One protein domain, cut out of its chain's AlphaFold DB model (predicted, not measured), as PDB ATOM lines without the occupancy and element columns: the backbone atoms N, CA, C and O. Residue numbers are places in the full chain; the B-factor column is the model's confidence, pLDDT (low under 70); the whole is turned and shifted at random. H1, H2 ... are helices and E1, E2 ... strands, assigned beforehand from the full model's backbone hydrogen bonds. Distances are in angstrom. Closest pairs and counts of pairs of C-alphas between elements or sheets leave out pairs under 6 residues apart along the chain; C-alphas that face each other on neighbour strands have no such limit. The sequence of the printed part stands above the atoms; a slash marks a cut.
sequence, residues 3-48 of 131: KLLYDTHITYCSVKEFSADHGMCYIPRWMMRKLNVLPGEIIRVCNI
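This is residues 3 to 48 of the 131 residues of the protein "Ubiquitin fusion degradation protein UFD1 family protein" of Blastocystis sp. subtype 1 (strain ATCC 50177 / NandII) (UniProt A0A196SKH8). A small sheet of three short strands has one short helix, H1, over one of its faces, on the side of the edge strand E2, and the opposite face has no named helix. A wide loop, residues 14 to 28, swings away from the end of E2 and comes back to H1, and after H1 the backbone crosses over the sheet to the other edge strand, E3. The printed part has 46 residues, with three named strands and one named helix in the order E1, E2, H1, E3; the sheet runs E2, E1, E3 and is antiparallel throughout. The class is mixed, helices and strands, with under half of the residues, 20, in named elements. The whole is compact, with a radius of gyration of the C-alphas of 10.2 A, and rounded, spanning 27 by 24 by 17 A.

E1, residues 3 to 6, begins at C-alpha 3 at (-19.522, 46.925, -11.471) and is 10.1 A long from first to last C-alpha. E2, residues 9 to 13, is the longest strand at 13.6 A. H1, residues 29 to 35, begins at C-alpha 29 at (-11.489, 47.862, 2.998) and measures 9.8 A. E3, residues 44 to 47, measures 10.1 A and ends at C-alpha 47 at (-24.454, 43.215, -13.231).

E1 is the inner strand, and E1 and E2 form a hairpin, antiparallel at 151 degrees between their directions. Across this pair N 4 and O 11 are 2.9 A apart and N 9 and O 6 are 2.8 A apart, within hydrogen-bond range. E1 and E3 are antiparallel at 166 degrees, with N 3 and O 46 at 2.8 A and N 44 and O 5 at 3.0 A, within hydrogen-bond range. H1 is on the sheet, over E2, at a height over the sheet of 9.1 A. Its line rises 49 degrees out of the local plane, and it stands up from the sheet. The closest C-alphas of E2 and H1 are those of His 9 and Leu 35, 5.2 A apart; those of E1 and H1 are Tyr 6 and Leu 35, 6.1 A apart. In H1 every O i to N i+4 pair is within hydrogen-bond range. E2, H1 and E3 make a split strand-helix-strand unit, two strands running the same way with a helix between them in the chain and E1 between them in the sheet; its crossover is right-handed.

The two C-alphas farthest apart are those of Thr 8 and Ser 19, at 28.1 A, while the first and last printed C-alphas, of Lys 3 and Ile 48, are 6.5 A apart. The link from E2 to H1 is long, with 15 residues; the link from E1 to E2 is tight, and that from H1 to E3, with 8 residues, is short. The printed part has no cut. The mean pLDDT of the printed part is 91.4, and no printed residue is under 70.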
ATOM      1  N   LYS A   3     -20.091  45.580 -11.473       93.19
ATOM      2  CA  LYS A   3     -19.522  46.925 -11.471       93.19
ATOM      3  C   LYS A   3     -20.090  47.666 -10.271       93.19
ATOM      4  O   LYS A   3     -21.310  47.801 -10.172       93.19
ATOM      5  N   LEU A   4     -19.220  48.152  -9.398       94.12
ATOM      6  CA  LEU A   4     -19.588  49.039  -8.304       94.12
ATOM      7  C   LEU A   4     -19.308  50.476  -8.734       94.12
ATOM      8  O   LEU A   4     -18.238  50.763  -9.280       94.12
ATOM      9  N   LEU A   5     -20.273  51.360  -8.509       94.00
ATOM     10  CA  LEU A   5     -20.144  52.784  -8.782       94.00
ATOM     11  C   LEU A   5     -20.475  53.586  -7.526       94.00
ATOM     12  O   LEU A   5     -21.500  53.335  -6.883       94.00
ATOM     13  N   TYR A   6     -19.627  54.565  -7.231       94.94
ATOM     14  CA  TYR A   6     -19.857  55.571  -6.203       94.94
ATOM     15  C   TYR A   6     -19.374  56.926  -6.721       94.94
ATOM     16  O   TYR A   6     -18.188  57.085  -7.008       94.94
ATOM     17  N   ASP A   7     -20.300  57.873  -6.899       91.69
ATOM     18  CA  ASP A   7     -20.037  59.160  -7.553       91.69
ATOM     19  C   ASP A   7     -19.299  58.981  -8.905       91.69
ATOM     20  O   ASP A   7     -19.851  58.402  -9.846       91.69
ATOM     21  N   THR A   8     -18.041  59.413  -8.995       91.50
ATOM     22  CA  THR A   8     -17.174  59.304 -10.178       91.50
ATOM     23  C   THR A   8     -16.253  58.078 -10.153       91.50
ATOM     24  O   THR A   8     -15.591  57.776 -11.150       91.50
ATOM     25  N   HIS A   9     -16.230  57.330  -9.046       91.50
ATOM     26  CA  HIS A   9     -15.363  56.174  -8.849       91.50
ATOM     27  C   HIS A   9     -16.032  54.881  -9.309       91.50
ATOM     28  O   HIS A   9     -17.218  54.624  -9.082       91.50
ATOM     29  N   ILE A  10     -15.235  54.032  -9.956       91.19
ATOM     30  CA  ILE A  10     -15.672  52.746 -10.492       91.19
ATOM     31  C   ILE A  10     -14.697  51.667 -10.042       91.19
ATOM     32  O   ILE A  10     -13.480  51.812 -10.157       91.19
ATOM     33  N   THR A  11     -15.236  50.538  -9.598       91.06
ATOM     34  CA  THR A  11     -14.458  49.312  -9.444       91.06
ATOM     35  C   THR A  11     -15.263  48.095  -9.881       91.06
ATOM     36  O   THR A  11     -16.465  48.177 -10.139       91.06
ATOM     37  N   TYR A  12     -14.579  46.967 -10.017       91.69
ATOM     38  CA  TYR A  12     -15.136  45.738 -10.555       91.69
ATOM     39  C   TYR A  12     -14.827  44.582  -9.617       91.69
ATOM     40  O   TYR A  12     -13.727  44.500  -9.068       91.69
ATOM     41  N   CYS A  13     -15.796  43.696  -9.425       90.88
ATOM     42  CA  CYS A  13     -15.664  42.573  -8.511       90.88
ATOM     43  C   CYS A  13     -16.561  41.393  -8.903       90.88
ATOM     44  O   CYS A  13     -17.446  41.489  -9.757       90.88
ATOM     45  N   SER A  14     -16.338  40.269  -8.230       90.75
ATOM     46  CA  SER A  14     -17.245  39.124  -8.191       90.75
ATOM     47  C   SER A  14     -17.884  39.023  -6.808       90.75
ATOM     48  O   SER A  14     -17.459  39.685  -5.860       90.75
ATOM     49  N   VAL A  15     -18.912  38.186  -6.696       90.44
ATOM     50  CA  VAL A  15     -19.475  37.814  -5.397       90.44
ATOM     51  C   VAL A  15     -18.694  36.628  -4.853       90.44
ATOM     52  O   VAL A  15     -18.418  35.680  -5.586       90.44
ATOM     53  N   LYS A  16     -18.346  36.701  -3.567       87.69
ATOM     54  CA  LYS A  16     -17.791  35.573  -2.819       87.69
ATOM     55  C   LYS A  16     -18.907  34.668  -2.293       87.69
ATOM     56  O   LYS A  16     -18.862  33.464  -2.492       87.69
ATOM     57  N   GLU A  17     -19.908  35.260  -1.642       89.88
ATOM     58  CA  GLU A  17     -21.033  34.561  -1.019       89.88
ATOM     59  C   GLU A  17     -22.253  35.485  -0.888       89.88
ATOM     60  O   GLU A  17     -22.117  36.709  -0.874       89.88
ATOM     61  N   PHE A  18     -23.441  34.888  -0.778       90.19
ATOM     62  CA  PHE A  18     -24.715  35.584  -0.564       90.19
ATOM     63  C   PHE A  18     -25.189  35.390   0.885       90.19
ATOM     64  O   PHE A  18     -26.208  34.757   1.136       90.19
ATOM     65  N   SER A  19     -24.395  35.883   1.839       91.81
ATOM     66  CA  SER A  19     -24.625  35.757   3.289       91.81
ATOM     67  C   SER A  19     -25.053  37.068   3.962       91.81
ATOM     68  O   SER A  19     -25.362  37.075   5.150       91.81
ATOM     69  N   ALA A  20     -25.044  38.182   3.224       91.44
ATOM     70  CA  ALA A  20     -25.344  39.502   3.762       91.44
ATOM     71  C   ALA A  20     -26.844  39.717   4.006       91.44
ATOM     72  O   ALA A  20     -27.682  39.184   3.276       91.44
ATOM     73  N   ASP A  21     -27.161  40.556   4.994       92.50
ATOM     74  CA  ASP A  21     -28.530  40.995   5.260       92.50
ATOM     75  C   ASP A  21     -29.147  41.690   4.042       92.50
ATOM     76  O   ASP A  21     -28.460  42.299   3.214       92.50
ATOM     77  N   HIS A  22     -30.474  41.625   3.935       88.81
ATOM     78  CA  HIS A  22     -31.188  42.211   2.808       88.81
ATOM     79  C   HIS A  22     -30.901  43.717   2.681       88.81
ATOM     80  O   HIS A  22     -31.112  44.490   3.613       88.81
ATOM     81  N   GLY A  23     -30.457  44.136   1.494       87.56
ATOM     82  CA  GLY A  23     -30.089  45.525   1.212       87.56
ATOM     83  C   GLY A  23     -28.671  45.912   1.644       87.56
ATOM     84  O   GLY A  23     -28.269  47.047   1.403       87.56
ATOM     85  N   MET A  24     -27.901  44.988   2.224       91.12
ATOM     86  CA  MET A  24     -26.508  45.205   2.611       91.12
ATOM     87  C   MET A  24     -25.554  44.478   1.663       91.12
ATOM     88  O   MET A  24     -25.866  43.435   1.088       91.12
ATOM     89  N   CYS A  25     -24.347  45.017   1.517       91.62
ATOM     90  CA  CYS A  25     -23.239  44.304   0.899       91.62
ATOM     91  C   CYS A  25     -21.961  44.555   1.697       91.62
ATOM     92  O   CYS A  25     -21.743  45.645   2.222       91.62
ATOM     93  N   TYR A  26     -21.116  43.532   1.784       92.06
ATOM     94  CA  TYR A  26     -19.827  43.626   2.453       92.06
ATOM     95  C   TYR A  26     -18.726  43.629   1.402       92.06
ATOM     96  O   TYR A  26     -18.602  42.690   0.615       92.06
ATOM     97  N   ILE A  27     -17.921  44.691   1.393       90.94
ATOM     98  CA  ILE A  27     -16.782  44.836   0.487       90.94
ATOM     99  C   ILE A  27     -15.481  45.018   1.281       90.94
ATOM    100  O   ILE A  27     -15.489  45.612   2.362       90.94
ATOM    101  N   PRO A  28     -14.338  44.517   0.781       88.88
ATOM    102  CA  PRO A  28     -13.060  44.692   1.458       88.88
ATOM    103  C   PRO A  28     -12.671  46.166   1.621       88.88
ATOM    104  O   PRO A  28     -12.889  46.983   0.725       88.88
ATOM    105  N   ARG A  29     -11.965  46.492   2.713       87.44
ATOM    106  CA  ARG A  29     -11.489  47.862   2.998       87.44
ATOM    107  C   ARG A  29     -10.687  48.487   1.852       87.44
ATOM    108  O   ARG A  29     -10.800  49.681   1.609       87.44
ATOM    109  N   TRP A  30      -9.889  47.702   1.127       83.69
ATOM    110  CA  TRP A  30      -9.130  48.209  -0.022       83.69
ATOM    111  C   TRP A  30     -10.040  48.653  -1.178       83.69
ATOM    112  O   TRP A  30      -9.744  49.644  -1.841       83.69
ATOM    113  N   MET A  31     -11.165  47.965  -1.380       88.25
ATOM    114  CA  MET A  31     -12.160  48.308  -2.394       88.25
ATOM    115  C   MET A  31     -12.946  49.549  -1.976       88.25
ATOM    116  O   MET A  31     -13.189  50.419  -2.807       88.25
ATOM    117  N   MET A  32     -13.244  49.678  -0.676       91.00
ATOM    118  CA  MET A  32     -13.843  50.891  -0.117       91.00
ATOM    119  C   MET A  32     -12.954  52.117  -0.341       91.00
ATOM    120  O   MET A  32     -13.421  53.126  -0.858       91.00
ATOM    121  N   ARG A  33     -11.649  52.009  -0.043       89.25
ATOM    122  CA  ARG A  33     -10.679  53.089  -0.302       89.25
ATOM    123  C   ARG A  33     -10.613  53.468  -1.780       89.25
ATOM    124  O   ARG A  33     -10.526  54.644  -2.098       89.25
ATOM    125  N   LYS A  34     -10.669  52.483  -2.679       86.88
ATOM    126  CA  LYS A  34     -10.638  52.707  -4.130       86.88
ATOM    127  C   LYS A  34     -11.904  53.382  -4.664       86.88
ATOM    128  O   LYS A  34     -11.820  54.180  -5.591       86.88
ATOM    129  N   LEU A  35     -13.059  53.053  -4.091       91.25
ATOM    130  CA  LEU A  35     -14.334  53.711  -4.382       91.25
ATOM    131  C   LEU A  35     -14.498  55.048  -3.655       91.25
ATOM    132  O   LEU A  35     -15.438  55.769  -3.962       91.25
ATOM    133  N   ASN A  36     -13.608  55.363  -2.710       92.75
ATOM    134  CA  ASN A  36     -13.735  56.486  -1.789       92.75
ATOM    135  C   ASN A  36     -15.085  56.492  -1.044       92.75
ATOM    136  O   ASN A  36     -15.752  57.518  -0.961       92.75
ATOM    137  N   VAL A  37     -15.485  55.322  -0.538       93.94
ATOM    138  CA  VAL A  37     -16.763  55.105   0.158       93.94
ATOM    139  C   VAL A  37     -16.536  54.766   1.633       93.94
ATOM    140  O   VAL A  37     -15.603  54.032   1.984       93.94
ATOM    141  N   LEU A  38     -17.400  55.282   2.499       93.56
ATOM    142  CA  LEU A  38     -17.419  55.029   3.936       93.56
ATOM    143  C   LEU A  38     -18.463  53.959   4.311       93.56
ATOM    144  O   LEU A  38     -19.414  53.713   3.566       93.56
ATOM    145  N   PRO A  39     -18.313  53.284   5.468       93.25
ATOM    146  CA  PRO A  39     -19.325  52.345   5.947       93.25
ATOM    147  C   PRO A  39     -20.701  53.013   6.081       93.25
ATOM    148  O   PRO A  39     -20.816  54.076   6.686       93.25
ATOM    149  N   GLY A  40     -21.740  52.363   5.551       92.62
ATOM    150  CA  GLY A  40     -23.125  52.846   5.601       92.62
ATOM    151  C   GLY A  40     -23.564  53.684   4.396       92.62
ATOM    152  O   GLY A  40     -24.751  53.971   4.268       92.62
ATOM    153  N   GLU A  41     -22.650  54.044   3.494       93.88
ATOM    154  CA  GLU A  41     -23.007  54.737   2.255       93.88
ATOM    155  C   GLU A  41     -23.603  53.782   1.208       93.88
ATOM    156  O   GLU A  41     -23.296  52.588   1.155       93.88
ATOM    157  N   ILE A  42     -24.467  54.327   0.350       93.62
ATOM    158  CA  ILE A  42     -25.153  53.565  -0.696       93.62
ATOM    159  C   ILE A  42     -24.296  53.561  -1.961       93.62
ATOM    160  O   ILE A  42     -24.018  54.608  -2.543       93.62
ATOM    161  N   ILE A  43     -23.940  52.366  -2.431       94.50
ATOM    162  CA  ILE A  43     -23.245  52.165  -3.706       94.50
ATOM    163  C   ILE A  43     -24.185  51.574  -4.752       94.50
ATOM    164  O   ILE A  43     -25.090  50.796  -4.442       94.50
ATOM    165  N   ARG A  44     -23.946  51.897  -6.024       94.31
ATOM    166  CA  ARG A  44     -24.685  51.288  -7.130       94.31
ATOM    167  C   ARG A  44     -23.975  50.024  -7.590       94.31
ATOM    168  O   ARG A  44     -22.832  50.082  -8.038       94.31
ATOM    169  N   VAL A  45     -24.683  48.900  -7.543       93.69
ATOM    170  CA  VAL A  45     -24.202  47.606  -8.037       93.69
ATOM    171  C   VAL A  45     -24.872  47.299  -9.373       93.69
ATOM    172  O   VAL A  45     -26.094  47.217  -9.454       93.69
ATOM    173  N   CYS A  46     -24.080  47.115 -10.427       93.69
ATOM    174  CA  CYS A  46     -24.573  46.727 -11.747       93.69
ATOM    175  C   CYS A  46     -24.026  45.354 -12.137       93.69
ATOM    176  O   CYS A  46     -22.817  45.129 -12.073       93.69
ATOM    177  N   ASN A  47     -24.895  44.454 -12.599       93.50
ATOM    178  CA  ASN A  47     -24.454  43.215 -13.231       93.50
ATOM    179  C   ASN A  47     -23.828  43.525 -14.600       93.50
ATOM    180  O   ASN A  47     -24.372  44.315 -15.373       93.50
ATOM    181  N   ILE A  48     -22.675  42.921 -14.872       93.12
ATOM    182  CA  ILE A  48     -21.959  43.043 -16.138       93.12
ATOM    183  C   ILE A  48     -21.432  41.680 -16.596       93.12
ATOM    184  O   ILE A  48     -21.061  40.821 -15.781       93.12
TER     185      ILE A  48